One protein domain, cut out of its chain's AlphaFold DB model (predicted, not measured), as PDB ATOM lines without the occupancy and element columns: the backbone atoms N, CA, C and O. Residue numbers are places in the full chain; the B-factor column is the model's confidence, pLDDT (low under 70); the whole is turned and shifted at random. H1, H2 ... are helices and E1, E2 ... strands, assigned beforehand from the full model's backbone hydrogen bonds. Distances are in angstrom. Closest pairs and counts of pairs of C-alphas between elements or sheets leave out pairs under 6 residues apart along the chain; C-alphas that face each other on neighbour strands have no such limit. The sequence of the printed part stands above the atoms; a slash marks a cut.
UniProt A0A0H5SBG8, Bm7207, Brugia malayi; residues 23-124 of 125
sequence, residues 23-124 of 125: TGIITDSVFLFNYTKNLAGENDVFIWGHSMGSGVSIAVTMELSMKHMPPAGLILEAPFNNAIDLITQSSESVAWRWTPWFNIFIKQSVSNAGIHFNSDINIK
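AT A GLANCE: This is residues 23 to 124 of the 125 residues of the protein "Bm7207" of Brugia malayi (UniProt A0A0H5SBG8). Helix H2 forms the core of one lobe, with a small sheet of two strands, E1 and E2, on one side of it, H1 crossing it steeply and the short H5 packing on it as well. A helical hairpin, H3 and H4, extends the model beyond the start of H2. The printed part has 102 residues, in the order H1 E1 H2 E2 H3 H4 H5; the sheet, E1 beside E2, is parallel, and the class is mostly helix. It is loose, with a radius of gyration of the C-alphas of 16.0 A, a rod spanning 54 by 24 by 23 A.

HOW THE PARTS SIT: E1, residues 46 to 50, and E2, residues 73 to 77, are parallel neighbours at 16 degrees; N 49 and O 75 are 2.9 A apart, N 75 and O 47 2.8 A, both within hydrogen-bond range. With H2, residues 52 to 66, they form a strand-helix-strand unit, two parallel strands joined through a helix, with a right-handed crossover. The closest C-alphas of E1 and H2, Gly 49 and Ser 57, are 5.3 A apart. H1, residues 23 to 40, touches H2 with residues 25 to 30 alone, closest at the C-alphas of Ile 26 and Val 60, 5.6 A, the same way at a steep tilt of 69.6 degrees, only just short of about perpendicular. H5, residues 119 to 122, touches H2, closest at the C-alphas of Gly 55 and Ser 119, 6.2 A. H3, residues 83 to 89, and H4, residues 102 to 112, form a helical hairpin: they touch, closest at the C-alphas of Ile 84 and Lys 107, 6.9 A, opposite ways at a shallow tilt of 18 degrees. H1 and H4 are apart. In H1, H3 and H4 every O i to N i+4 pair is within hydrogen-bond range, in H2 10 of 11; H5 is too short for such a pair.

IN THESE COORDINATES: H1 begins at C-alpha 23 (-16.594, 22.514, 11.799) and is 25.4 A long, H2 22.2 A, H4 15.0 A. H5 ends at C-alpha 122 (-1.958, 20.584, 15.992).

THE WHOLE: The C-alphas farthest apart, Glu 42 and Pro 100, are 54.5 A apart. The printed part has no cut; the link H3 to H4, residues 90 to 101, is long. The pLDDT is under 70 in residues 80 to 99 and 101 to 124.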
ATOM      1  N   THR A  23     -15.955  22.507  10.472       89.88
ATOM      2  CA  THR A  23     -16.594  22.514  11.799       89.88
ATOM      3  C   THR A  23     -17.665  21.436  11.910       89.88
ATOM      4  O   THR A  23     -17.768  20.737  12.918       89.88
ATOM      5  N   GLY A  24     -18.464  21.281  10.859       93.12
ATOM      6  CA  GLY A  24     -19.502  20.276  10.791       93.12
ATOM      7  C   GLY A  24     -18.963  18.849  10.798       93.12
ATOM      8  O   GLY A  24     -19.417  18.025  11.587       93.12
ATOM      9  N   ILE A  25     -17.973  18.569   9.955       93.94
ATOM     10  CA  ILE A  25     -17.319  17.261   9.870       93.94
ATOM     11  C   ILE A  25     -16.706  16.872  11.223       93.94
ATOM     12  O   ILE A  25     -16.887  15.740  11.682       93.94
ATOM     13  N   ILE A  26     -16.028  17.811  11.890       94.12
ATOM     14  CA  ILE A  26     -15.458  17.598  13.227       94.12
ATOM     15  C   ILE A  26     -16.572  17.319  14.239       94.12
ATOM     16  O   ILE A  26     -16.477  16.363  15.005       94.12
ATOM     17  N   THR A  27     -17.654  18.102  14.213       95.94
ATOM     18  CA  THR A  27     -18.788  17.934  15.135       95.94
ATOM     19  C   THR A  27     -19.429  16.551  15.007       95.94
ATOM     20  O   THR A  27     -19.652  15.888  16.020       95.94
ATOM     21  N   ASP A  28     -19.677  16.084  13.781       96.44
ATOM     22  CA  ASP A  28     -20.267  14.759  13.540       96.44
ATOM     23  C   ASP A  28     -19.332  13.636  13.983       96.44
ATOM     24  O   ASP A  28     -19.761  12.655  14.590       96.44
ATOM     25  N   SER A  29     -18.034  13.799  13.731       96.25
ATOM     26  CA  SER A  29     -17.017  12.819  14.114       96.25
ATOM     27  C   SER A  29     -16.861  12.724  15.636       96.25
ATOM     28  O   SER A  29     -16.747  11.627  16.179       96.25
ATOM     29  N   VAL A  30     -16.928  13.853  16.354       97.31
ATOM     30  CA  VAL A  30     -16.959  13.881  17.828       97.31
ATOM     31  C   VAL A  30     -18.230  13.218  18.361       97.31
ATOM     32  O   VAL A  30     -18.168  12.461  19.332       97.31
ATOM     33  N   PHE A  31     -19.383  13.463  17.731       96.56
ATOM     34  CA  PHE A  31     -20.631  12.796  18.102       96.56
ATOM     35  C   PHE A  31     -20.519  11.273  17.947       96.56
ATOM     36  O   PHE A  31     -20.843  10.539  18.884       96.56
ATOM     37  N   LEU A  32     -20.000  10.801  16.810       96.44
ATOM     38  CA  LEU A  32     -19.769   9.377  16.570       96.44
ATOM     39  C   LEU A  32     -18.795   8.780  17.589       96.44
ATOM     40  O   LEU A  32     -19.045   7.686  18.094       96.44
ATOM     41  N   PHE A  33     -17.709   9.481  17.919       97.38
ATOM     42  CA  PHE A  33     -16.759   9.017  18.929       97.38
ATOM     43  C   PHE A  33     -17.442   8.826  20.287       97.38
ATOM     44  O   PHE A  33     -17.311   7.764  20.890       97.38
ATOM     45  N   ASN A  34     -18.233   9.803  20.738       96.38
ATOM     46  CA  ASN A  34     -18.964   9.706  22.003       96.38
ATOM     47  C   ASN A  34     -19.977   8.555  21.994       96.38
ATOM     48  O   ASN A  34     -20.066   7.796  22.959       96.38
ATOM     49  N   TYR A  35     -20.708   8.388  20.889       96.50
ATOM     50  CA  TYR A  35     -21.607   7.253  20.696       96.50
ATOM     51  C   TYR A  35     -20.854   5.917  20.787       96.50
ATOM     52  O   TYR A  35     -21.260   5.018  21.522       96.50
ATOM     53  N   THR A  36     -19.709   5.821  20.114       96.50
ATOM     54  CA  THR A  36     -18.854   4.629  20.112       96.50
ATOM     55  C   THR A  36     -18.291   4.344  21.498       96.50
ATOM     56  O   THR A  36     -18.323   3.201  21.941       96.50
ATOM     57  N   LYS A  37     -17.827   5.366  22.227       95.56
ATOM     58  CA  LYS A  37     -17.283   5.199  23.577       95.56
ATOM     59  C   LYS A  37     -18.339   4.700  24.561       95.56
ATOM     60  O   LYS A  37     -18.042   3.824  25.368       95.56
ATOM     61  N   ASN A  38     -19.579   5.174  24.435       95.81
ATOM     62  CA  ASN A  38     -20.700   4.669  25.228       95.81
ATOM     63  C   ASN A  38     -21.004   3.190  24.938       95.81
ATOM     64  O   ASN A  38     -21.314   2.445  25.862       95.81
ATOM     65  N   LEU A  39     -20.895   2.751  23.677       95.62
ATOM     66  CA  LEU A  39     -21.065   1.341  23.306       95.62
ATOM     67  C   LEU A  39     -19.887   0.463  23.748       95.62
ATOM     68  O   LEU A  39     -20.084  -0.689  24.125       95.62
ATOM     69  N   ALA A  40     -18.668   0.998  23.686       94.31
ATOM     70  CA  ALA A  40     -17.441   0.281  24.008       94.31
ATOM     71  C   ALA A  40     -17.284   0.010  25.516       94.31
ATOM     72  O   ALA A  40     -16.613  -0.953  25.893       94.31
ATOM     73  N   GLY A  41     -17.887   0.837  26.379       92.75
ATOM     74  CA  GLY A  41     -17.723   0.752  27.830       92.75
ATOM     75  C   GLY A  41     -16.255   0.928  28.236       92.75
ATOM     76  O   GLY A  41     -15.607   1.914  27.869       92.75
ATOM     77  N   GLU A  42     -15.720  -0.063  28.951       93.25
ATOM     78  CA  GLU A  42     -14.318  -0.094  29.393       93.25
ATOM     79  C   GLU A  42     -13.321  -0.387  28.261       93.25
ATOM     80  O   GLU A  42     -12.120  -0.238  28.456       93.25
ATOM     81  N   ASN A  43     -13.788  -0.785  27.072       95.38
ATOM     82  CA  ASN A  43     -12.885  -1.040  25.953       95.38
ATOM     83  C   ASN A  43     -12.274   0.260  25.408       95.38
ATOM     84  O   ASN A  43     -12.887   1.340  25.416       95.38
ATOM     85  N   ASP A  44     -11.056   0.127  24.890       96.19
ATOM     86  CA  ASP A  44     -10.338   1.209  24.235       96.19
ATOM     87  C   ASP A  44     -10.980   1.569  22.894       96.19
ATOM     88  O   ASP A  44     -11.385   0.708  22.112       96.19
ATOM     89  N   VAL A  45     -11.049   2.873  22.620       97.31
ATOM     90  CA  VAL A  45     -11.527   3.410  21.345       97.31
ATOM     91  C   VAL A  45     -10.398   4.201  20.712       97.31
ATOM     92  O   VAL A  45      -9.907   5.180  21.280       97.31
ATOM     93  N   PHE A  46     -10.004   3.768  19.521       96.94
ATOM     94  CA  PHE A  46      -8.982   4.410  18.708       96.94
ATOM     95  C   PHE A  46      -9.643   5.210  17.592       96.94
ATOM     96  O   PHE A  46     -10.661   4.796  17.037       96.94
ATOM     97  N   ILE A  47      -9.038   6.338  17.238       97.25
ATOM     98  CA  ILE A  47      -9.398   7.075  16.029       97.25
ATOM     99  C   ILE A  47      -8.397   6.694  14.947       97.25
ATOM    100  O   ILE A  47      -7.192   6.808  15.150       97.25
ATOM    101  N   TRP A  48      -8.888   6.261  13.791       95.38
ATOM    102  CA  TRP A  48      -8.069   5.987  12.613       95.38
ATOM    103  C   TRP A  48      -8.416   6.980  11.506       95.38
ATOM    104  O   TRP A  48      -9.584   7.290  11.283       95.38
ATOM    105  N   GLY A  49      -7.398   7.530  10.848       91.19
ATOM    106  CA  GLY A  49      -7.564   8.455   9.733       91.19
ATOM    107  C   GLY A  49      -6.628   8.100   8.593       91.19
ATOM    108  O   GLY A  49      -5.409   8.153   8.764       91.19
ATOM    109  N   HIS A  50      -7.202   7.791   7.431       87.56
ATOM    110  CA  HIS A  50      -6.467   7.499   6.204       87.56
ATOM    111  C   HIS A  50      -6.476   8.698   5.251       87.56
ATOM    112  O   HIS A  50      -7.542   9.267   4.987       87.56
ATOM    113  N   SER A  51      -5.322   9.044   4.670       83.00
ATOM    114  CA  SER A  51      -5.220  10.063   3.617       83.00
ATOM    115  C   SER A  51      -5.797  11.416   4.090       83.00
ATOM    116  O   SER A  51      -5.392  11.938   5.128       83.00
ATOM    117  N   MET A  52      -6.776  12.000   3.389       80.81
ATOM    118  CA  MET A  52      -7.476  13.218   3.836       80.81
ATOM    119  C   MET A  52      -8.098  13.065   5.237       80.81
ATOM    120  O   MET A  52      -8.105  14.012   6.025       80.81
ATOM    121  N   GLY A  53      -8.577  11.863   5.567       85.06
ATOM    122  CA  GLY A  53      -9.158  11.545   6.868       85.06
ATOM    123  C   GLY A  53      -8.175  11.732   8.023       85.06
ATOM    124  O   GLY A  53      -8.607  12.018   9.132       85.06
ATOM    125  N   SER A  54      -6.858  11.670   7.785       86.44
ATOM    126  CA  SER A  54      -5.852  11.955   8.814       86.44
ATOM    127  C   SER A  54      -5.972  13.379   9.374       86.44
ATOM    128  O   SER A  54      -5.870  13.560  10.585       86.44
ATOM    129  N   GLY A  55      -6.249  14.381   8.530       84.12
ATOM    130  CA  GLY A  55      -6.443  15.768   8.976       84.12
ATOM    131  C   GLY A  55      -7.687  15.929   9.852       84.12
ATOM    132  O   GLY A  55      -7.635  16.565  10.905       84.12
ATOM    133  N   VAL A  56      -8.781  15.268   9.464       89.94
ATOM    134  CA  VAL A  56     -10.017  15.221  10.259       89.94
ATOM    135  C   VAL A  56      -9.766  14.527  11.598       89.94
ATOM    136  O   VAL A  56     -10.110  15.071  12.643       89.94
ATOM    137  N   SER A  57      -9.119  13.361  11.592       92.94
ATOM    138  CA  SER A  57      -8.841  12.582  12.800       92.94
ATOM    139  C   SER A  57      -7.947  13.327  13.795       92.94
ATOM    140  O   SER A  57      -8.178  13.231  15.002       92.94
ATOM    141  N   ILE A  58      -6.979  14.121  13.320       90.69
ATOM    142  CA  ILE A  58      -6.173  15.015  14.169       90.69
ATOM    143  C   ILE A  58      -7.057  16.090  14.810       90.69
ATOM    144  O   ILE A  58      -7.025  16.254  16.030       90.69
ATOM    145  N   ALA A  59      -7.869  16.796  14.018       90.94
ATOM    146  CA  ALA A  59      -8.735  17.862  14.523       90.94
ATOM    147  C   ALA A  59      -9.758  17.343  15.551       90.94
ATOM    148  O   ALA A  59      -9.957  17.948  16.603       90.94
ATOM    149  N   VAL A  60     -10.348  16.173  15.296       95.06
ATOM    150  CA  VAL A  60     -11.271  15.497  16.220       95.06
ATOM    151  C   VAL A  60     -10.562  15.081  17.507       95.06
ATOM    152  O   VAL A  60     -11.079  15.319  18.595       95.06
ATOM    153  N   THR A  61      -9.363  14.502  17.405       95.00
ATOM    154  CA  THR A  61      -8.563  14.112  18.579       95.00
ATOM    155  C   THR A  61      -8.220  15.324  19.444       95.00
ATOM    156  O   THR A  61      -8.312  15.250  20.670       95.00
ATOM    157  N   MET A  62      -7.872  16.453  18.823       92.19
ATOM    158  CA  MET A  62      -7.607  17.708  19.524       92.19
ATOM    159  C   MET A  62      -8.859  18.222  20.247       92.19
ATOM    160  O   MET A  62      -8.795  18.506  21.442       92.19
ATOM    161  N   GLU A  63     -10.004  18.274  19.563       95.12
ATOM    162  CA  GLU A  63     -11.288  18.704  20.137       95.12
ATOM    163  C   GLU A  63     -11.699  17.839  21.342       95.12
ATOM    164  O   GLU A  63     -12.104  18.353  22.386       95.12
ATOM    165  N   LEU A  64     -11.547  16.517  21.233       96.50
ATOM    166  CA  LEU A  64     -11.806  15.569  22.318       96.50
ATOM    167  C   LEU A  64     -10.839  15.745  23.496       96.50
ATOM    168  O   LEU A  64     -11.258  15.714  24.654       96.50
ATOM    169  N   SER A  65      -9.557  15.980  23.214       94.50
ATOM    170  CA  SER A  65      -8.539  16.198  24.247       94.50
ATOM    171  C   SER A  65      -8.791  17.494  25.020       94.50
ATOM    172  O   SER A  65      -8.708  17.500  26.249       94.50
ATOM    173  N   MET A  66      -9.187  18.572  24.329       93.69
ATOM    174  CA  MET A  66      -9.602  19.831  24.962       93.69
ATOM    175  C   MET A  66     -10.847  19.662  25.841       93.69
ATOM    176  O   MET A  66     -10.989  20.355  26.845       93.69
ATOM    177  N   LYS A  67     -11.728  18.712  25.506       95.50
ATOM    178  CA  LYS A  67     -12.898  18.329  26.314       95.50
ATOM    179  C   LYS A  67     -12.584  17.321  27.425       95.50
ATOM    180  O   LYS A  67     -13.510  16.829  28.060       95.50
ATOM    181  N   HIS A  68     -11.307  17.012  27.671       95.12
ATOM    182  CA  HIS A  68     -10.859  16.016  28.651       95.12
ATOM    183  C   HIS A  68     -11.414  14.601  28.407       95.12
ATOM    184  O   HIS A  68     -11.609  13.829  29.344       95.12
ATOM    185  N   MET A  69     -11.641  14.249  27.140       94.44
ATOM    186  CA  MET A  69     -12.114  12.931  26.707       94.44
ATOM    187  C   MET A  69     -11.211  12.347  25.605       94.44
ATOM    188  O   MET A  69     -11.705  12.036  24.519       94.44
ATOM    189  N   PRO A  70      -9.886  12.236  25.817       95.94
ATOM    190  CA  PRO A  70      -8.983  11.785  24.766       95.94
ATOM    191  C   PRO A  70      -9.299  10.340  24.328       95.94
ATOM    192  O   PRO A  70      -9.671   9.512  25.167       95.94
ATOM    193  N   PRO A  71      -9.136  10.006  23.034       96.88
ATOM    194  CA  PRO A  71      -9.158   8.616  22.586       96.88
ATOM    195  C   PRO A  71      -7.986   7.829  23.187       96.88
ATOM    196  O   PRO A  71      -6.977   8.410  23.587       96.88
ATOM    197  N   ALA A  72      -8.085   6.496  23.184       97.38
ATOM    198  CA  ALA A  72      -6.990   5.623  23.623       97.38
ATOM    199  C   ALA A  72      -5.750   5.755  22.720       97.38
ATOM    200  O   ALA A  72      -4.617   5.544  23.150       97.38
ATOM    201  N   GLY A  73      -5.963   6.145  21.463       95.62
ATOM    202  CA  GLY A  73      -4.898   6.499  20.539       95.62
ATOM    203  C   GLY A  73      -5.427   7.029  19.212       95.62
ATOM    204  O   GLY A  73      -6.606   6.880  18.877       95.62
ATOM    205  N   LEU A  74      -4.516   7.635  18.455       95.19
ATOM    206  CA  LEU A  74      -4.733   8.126  17.099       95.19
ATOM    207  C   LEU A  74      -3.815   7.362  16.141       95.19
ATOM    208  O   LEU A  74      -2.597   7.357  16.313       95.19
ATOM    209  N   ILE A  75      -4.401   6.730  15.128       94.38
ATOM    210  CA  ILE A  75      -3.701   5.999  14.074       94.38
ATOM    211  C   ILE A  75      -3.816   6.805  12.785       94.38
ATOM    212  O   ILE A  75      -4.916   7.077  12.302       94.38
ATOM    213  N   LEU A  76      -2.673   7.174  12.218       89.25
ATOM    214  CA  LEU A  76      -2.596   7.920  10.969       89.25
ATOM    215  C   LEU A  76      -2.015   7.026   9.880       89.25
ATOM    216  O   LEU A  76      -0.866   6.596   9.973       89.25
ATOM    217  N   GLU A  77      -2.805   6.757   8.849       86.44
ATOM    218  CA  GLU A  77      -2.391   5.935   7.718       86.44
ATOM    219  C   GLU A  77      -2.242   6.793   6.466       86.44
ATOM    220  O   GLU A  77      -3.174   7.486   6.061       86.44
ATOM    221  N   ALA A  78      -1.052   6.758   5.862       82.31
ATOM    222  CA  ALA A  78      -0.680   7.640   4.756       82.31
ATOM    223  C   ALA A  78      -1.063   9.123   5.007       82.31
ATOM    224  O   ALA A  78      -1.736   9.727   4.165       82.31
ATOM    225  N   PRO A  79      -0.690   9.716   6.165       73.25
ATOM    226  CA  PRO A  79      -1.069  11.087   6.477       73.25
ATOM    227  C   PRO A  79      -0.371  12.084   5.559       73.25
ATOM    228  O   PRO A  79       0.773  11.886   5.146       73.25
ATOM    229  N   PHE A  80      -1.033  13.214   5.335       61.91
ATOM    230  CA  PHE A  80      -0.413  14.394   4.743       61.91
ATOM    231  C   PHE A  80      -0.127  15.429   5.827       61.91
ATOM    232  O   PHE A  80      -0.885  15.589   6.784       61.91
ATOM    233  N   ASN A  81       0.976  16.144   5.657       56.94
ATOM    234  CA  ASN A  81       1.399  17.248   6.512       56.94
ATOM    235  C   ASN A  81       0.443  18.452   6.417       56.94
ATOM    236  O   ASN A  81       0.086  19.040   7.433       56.94
ATOM    237  N   ASN A  82      -0.060  18.777   5.221       58.69
ATOM    238  CA  ASN A  82      -1.136  19.753   5.046       58.69
ATOM    239  C   ASN A  82      -1.944  19.500   3.752       58.69
ATOM    240  O   ASN A  82      -1.460  18.905   2.787       58.69
ATOM    241  N   ALA A  83      -3.201  19.962   3.720       56.62
ATOM    242  CA  ALA A  83      -4.088  19.791   2.561       56.62
ATOM    243  C   ALA A  83      -3.565  20.483   1.282       56.62
ATOM    244  O   ALA A  83      -3.899  20.080   0.168       56.62
ATOM    245  N   ILE A  84      -2.725  21.512   1.432       56.81
ATOM    246  CA  ILE A  84      -2.114  22.244   0.316       56.81
ATOM    247  C   ILE A  84      -1.007  21.406  -0.346       56.81
ATOM    248  O   ILE A  84      -0.906  21.380  -1.571       56.81
ATOM    249  N   ASP A  85      -0.224  20.674   0.435       57.47
ATOM    250  CA  ASP A  85       0.872  19.808   0.012       57.47
ATOM    251  C   ASP A  85       0.320  18.561  -0.667       57.47
ATOM    252  O   ASP A  85       0.837  18.164  -1.707       57.47
ATOM    253  N   LEU A  86      -0.808  18.025  -0.184       54.62
ATOM    254  CA  LEU A  86      -1.543  16.965  -0.877       54.62
ATOM    255  C   LEU A  86      -1.892  17.369  -2.316       54.62
ATOM    256  O   LEU A  86      -1.579  16.654  -3.264       54.62
ATOM    257  N   ILE A  87      -2.516  18.535  -2.501       56.78
ATOM    258  CA  ILE A  87      -2.975  18.966  -3.826       56.78
ATOM    259  C   ILE A  87      -1.801  19.407  -4.710       56.78
ATOM    260  O   ILE A  87      -1.802  19.167  -5.917       56.78
ATOM    261  N   THR A  88      -0.772  20.032  -4.137       55.47
ATOM    262  CA  THR A  88       0.394  20.489  -4.909       55.47
ATOM    263  C   THR A  88       1.365  19.365  -5.263       55.47
ATOM    264  O   THR A  88       2.091  19.510  -6.247       55.47
ATOM    265  N   GLN A  89       1.361  18.240  -4.539       56.56
ATOM    266  CA  GLN A  89       2.273  17.112  -4.774       56.56
ATOM    267  C   GLN A  89       1.601  15.870  -5.386       56.56
ATOM    268  O   GLN A  89       2.318  15.007  -5.895       56.56
ATOM    269  N   SER A  90       0.266  15.818  -5.477       58.44
ATOM    270  CA  SER A  90      -0.471  14.730  -6.139       58.44
ATOM    271  C   SER A  90      -0.161  14.590  -7.637       58.44
ATOM    272  O   SER A  90       0.061  15.574  -8.345       58.44
ATOM    273  N   SER A  91      -0.147  13.365  -8.161       52.84
ATOM    274  CA  SER A  91       0.153  13.104  -9.580       52.84
ATOM    275  C   SER A  91      -0.841  13.780 -10.541       52.84
ATOM    276  O   SER A  91      -0.484  14.211 -11.636       52.84
ATOM    277  N   GLU A  92      -2.066  13.979 -10.073       56.22
ATOM    278  CA  GLU A  92      -3.203  14.590 -10.744       56.22
ATOM    279  C   GLU A  92      -3.007  16.099 -10.958       56.22
ATOM    280  O   GLU A  92      -3.555  16.673 -11.901       56.22
ATOM    281  N   SER A  93      -2.185  16.756 -10.130       53.66
ATOM    282  CA  SER A  93      -1.869  18.176 -10.296       53.66
ATOM    283  C   SER A  93      -0.736  18.450 -11.279       53.66
ATOM    284  O   SER A  93      -0.597  19.587 -11.729       53.66
ATOM    285  N   VAL A  94       0.057  17.440 -11.661       61.41
ATOM    286  CA  VAL A  94       1.260  17.602 -12.504       61.41
ATOM    287  C   VAL A  94       0.957  18.343 -13.807       61.41
ATOM    288  O   VAL A  94       1.710  19.235 -14.195       61.41
ATOM    289  N   ALA A  95      -0.181  18.045 -14.438       67.06
ATOM    290  CA  ALA A  95      -0.611  18.689 -15.677       67.06
ATOM    291  C   ALA A  95      -0.941  20.189 -15.524       67.06
ATOM    292  O   ALA A  95      -0.973  20.905 -16.521       67.06
ATOM    293  N   TRP A  96      -1.164  20.674 -14.299       58.44
ATOM    294  CA  TRP A  96      -1.637  22.031 -14.004       58.44
ATOM    295  C   TRP A  96      -0.603  22.904 -13.271       58.44
ATOM    296  O   TRP A  96      -0.710  24.134 -13.302       58.44
ATOM    297  N   ARG A  97       0.439  22.294 -12.678       68.50
ATOM    298  CA  ARG A  97       1.507  22.967 -11.904       68.50
ATOM    299  C   ARG A  97       2.295  24.026 -12.678       68.50
ATOM    300  O   ARG A  97       2.851  24.928 -12.062       68.50
ATOM    301  N   TRP A  98       2.366  23.921 -14.006       69.94
ATOM    302  CA  TRP A  98       3.098  24.874 -14.850       69.94
ATOM    303  C   TRP A  98       2.398  26.235 -14.972       69.94
ATOM    304  O   TRP A  98       3.005  27.197 -15.443       69.94
ATOM    305  N   THR A  99       1.130  26.342 -14.561       68.69
ATOM    306  CA  THR A  99       0.385  27.600 -14.658       68.69
ATOM    307  C   THR A  99       0.717  28.537 -13.481       68.69
ATOM    308  O   THR A  99       0.698  28.100 -12.327       68.69
ATOM    309  N   PRO A 100       0.963  29.844 -13.716       70.69
ATOM    310  CA  PRO A 100       1.333  30.801 -12.660       70.69
ATOM    311  C   PRO A 100       0.308  30.928 -11.527       70.69
ATOM    312  O   PRO A 100       0.646  31.298 -10.404       70.69
ATOM    313  N   TRP A 101      -0.955  30.619 -11.820       68.56
ATOM    314  CA  TRP A 101      -2.071  30.769 -10.893       68.56
ATOM    315  C   TRP A 101      -2.439  29.482 -10.156       68.56
ATOM    316  O   TRP A 101      -3.265  29.548  -9.254       68.56
ATOM    317  N   PHE A 102      -1.835  28.331 -10.477       65.94
ATOM    318  CA  PHE A 102      -2.183  27.039  -9.873       65.94
ATOM    319  C   PHE A 102      -2.174  27.093  -8.339       65.94
ATOM    320  O   PHE A 102      -3.174  26.811  -7.685       65.94
ATOM    321  N   ASN A 103      -1.074  27.578  -7.763       60.44
ATOM    322  CA  ASN A 103      -0.936  27.713  -6.313       60.44
ATOM    323  C   ASN A 103      -1.925  28.722  -5.711       60.44
ATOM    324  O   ASN A 103      -2.336  28.553  -4.568       60.44
ATOM    325  N   ILE A 104      -2.306  29.765  -6.456       61.47
ATOM    326  CA  ILE A 104      -3.283  30.766  -6.009       61.47
ATOM    327  C   ILE A 104      -4.679  30.148  -5.990       61.47
ATOM    328  O   ILE A 104      -5.366  30.271  -4.983       61.47
ATOM    329  N   PHE A 105      -5.066  29.432  -7.047       62.53
ATOM    330  CA  PHE A 105      -6.360  28.762  -7.139       62.53
ATOM    331  C   PHE A 105      -6.513  27.669  -6.090       62.53
ATOM    332  O   PHE A 105      -7.526  27.646  -5.410       62.53
ATOM    333  N   ILE A 106      -5.503  26.822  -5.877       61.34
ATOM    334  CA  ILE A 106      -5.571  25.790  -4.835       61.34
ATOM    335  C   ILE A 106      -5.662  26.418  -3.442       61.34
ATOM    336  O   ILE A 106      -6.531  26.038  -2.658       61.34
ATOM    337  N   LYS A 107      -4.835  27.429  -3.142       58.12
ATOM    338  CA  LYS A 107      -4.906  28.149  -1.860       58.12
ATOM    339  C   LYS A 107      -6.251  28.847  -1.668       58.12
ATOM    340  O   LYS A 107      -6.808  28.779  -0.579       58.12
ATOM    341  N   GLN A 108      -6.787  29.481  -2.710       57.75
ATOM    342  CA  GLN A 108      -8.101  30.118  -2.672       57.75
ATOM    343  C   GLN A 108      -9.226  29.096  -2.541       57.75
ATOM    344  O   GLN A 108     -10.130  29.334  -1.764       57.75
ATOM    345  N   SER A 109      -9.186  27.953  -3.222       51.78
ATOM    346  CA  SER A 109     -10.213  26.911  -3.110       51.78
ATOM    347  C   SER A 109     -10.228  26.269  -1.726       51.78
ATOM    348  O   SER A 109     -11.299  26.113  -1.150       51.78
ATOM    349  N   VAL A 110      -9.057  25.964  -1.159       56.44
ATOM    350  CA  VAL A 110      -8.928  25.432   0.208       56.44
ATOM    351  C   VAL A 110      -9.374  26.475   1.243       56.44
ATOM    352  O   VAL A 110     -10.165  26.165   2.130       56.44
ATOM    353  N   SER A 111      -8.962  27.737   1.080       56.44
ATOM    354  CA  SER A 111      -9.360  28.837   1.970       56.44
ATOM    355  C   SER A 111     -10.844  29.202   1.852       56.44
ATOM    356  O   SER A 111     -11.481  29.473   2.863       56.44
ATOM    357  N   ASN A 112     -11.412  29.212   0.646       55.41
ATOM    358  CA  ASN A 112     -12.823  29.529   0.402       55.41
ATOM    359  C   ASN A 112     -13.744  28.380   0.830       55.41
ATOM    360  O   ASN A 112     -14.900  28.624   1.160       55.41
ATOM    361  N   ALA A 113     -13.239  27.143   0.853       52.09
ATOM    362  CA  ALA A 113     -13.927  26.003   1.452       52.09
ATOM    363  C   ALA A 113     -13.914  26.044   2.995       52.09
ATOM    364  O   ALA A 113     -14.557  25.205   3.625       52.09
ATOM    365  N   GLY A 114     -13.202  27.005   3.601       49.59
ATOM    366  CA  GLY A 114     -13.040  27.110   5.050       49.59
ATOM    367  C   GLY A 114     -12.265  25.937   5.644       49.59
ATOM    368  O   GLY A 114     -12.502  25.601   6.795       49.59
ATOM    369  N   ILE A 115     -11.407  25.293   4.843       53.03
ATOM    370  CA  ILE A 115     -10.641  24.112   5.231       53.03
ATOM    371  C   ILE A 115      -9.255  24.561   5.696       53.03
ATOM    372  O   ILE A 115      -8.386  24.908   4.895       53.03
ATOM    373  N   HIS A 116      -9.034  24.523   7.003       55.78
ATOM    374  CA  HIS A 116      -7.784  24.840   7.673       55.78
ATOM    375  C   HIS A 116      -7.236  23.607   8.407       55.78
ATOM    376  O   HIS A 116      -6.910  23.670   9.590       55.78
ATOM    377  N   PHE A 117      -7.060  22.489   7.690       53.19
ATOM    378  CA  PHE A 117      -6.362  21.302   8.204       53.19
ATOM    379  C   PHE A 117      -4.853  21.569   8.370       53.19
ATOM    380  O   PHE A 117      -4.022  21.123   7.574       53.19
ATOM    381  N   ASN A 118      -4.497  22.333   9.404       53.66
ATOM    382  CA  ASN A 118      -3.127  22.659   9.795       53.66
ATOM    383  C   ASN A 118      -2.573  21.593  10.754       53.66
ATOM    384  O   ASN A 118      -2.342  21.861  11.936       53.66
ATOM    385  N   SER A 119      -2.358  20.375  10.251       51.22
ATOM    386  CA  SER A 119      -1.812  19.259  11.040       51.22
ATOM    387  C   SER A 119      -0.480  19.624  11.722       51.22
ATOM    388  O   SER A 119      -0.261  19.260  12.875       51.22
ATOM    389  N   ASP A 120       0.361  20.433  11.065       50.25
ATOM    390  CA  ASP A 120       1.663  20.900  11.576       50.25
ATOM    391  C   ASP A 120       1.577  21.781  12.840       50.25
ATOM    392  O   ASP A 120       2.541  21.885  13.602       50.25
ATOM    393  N   ILE A 121       0.436  22.443  13.064       54.84
ATOM    394  CA  ILE A 121       0.185  23.252  14.268       54.84
ATOM    395  C   ILE A 121      -0.368  22.361  15.382       54.84
ATOM    396  O   ILE A 121       0.043  22.488  16.532       54.84
ATOM    397  N   ASN A 122      -1.244  21.421  15.030       52.69
ATOM    398  CA  ASN A 122      -1.958  20.584  15.992       52.69
ATOM    399  C   ASN A 122      -1.095  19.452  16.588       52.69
ATOM    400  O   ASN A 122      -1.460  18.896  17.618       52.69
ATOM    401  N   ILE A 123       0.046  19.118  15.971       53.53
ATOM    402  CA  ILE A 123       0.987  18.089  16.461       53.53
ATOM    403  C   ILE A 123       2.020  18.659  17.461       53.53
ATOM    404  O   ILE A 123       2.701  17.895  18.140       53.53
ATOM    405  N   LYS A 124       2.139  19.988  17.612       44.59
ATOM    406  CA  LYS A 124       3.067  20.619  18.573       44.59
ATOM    407  C   LYS A 124       2.477  20.692  19.990       44.59
ATOM    408  O   LYS A 124       2.260  21.790  20.504       44.59
TER     409      LYS A 124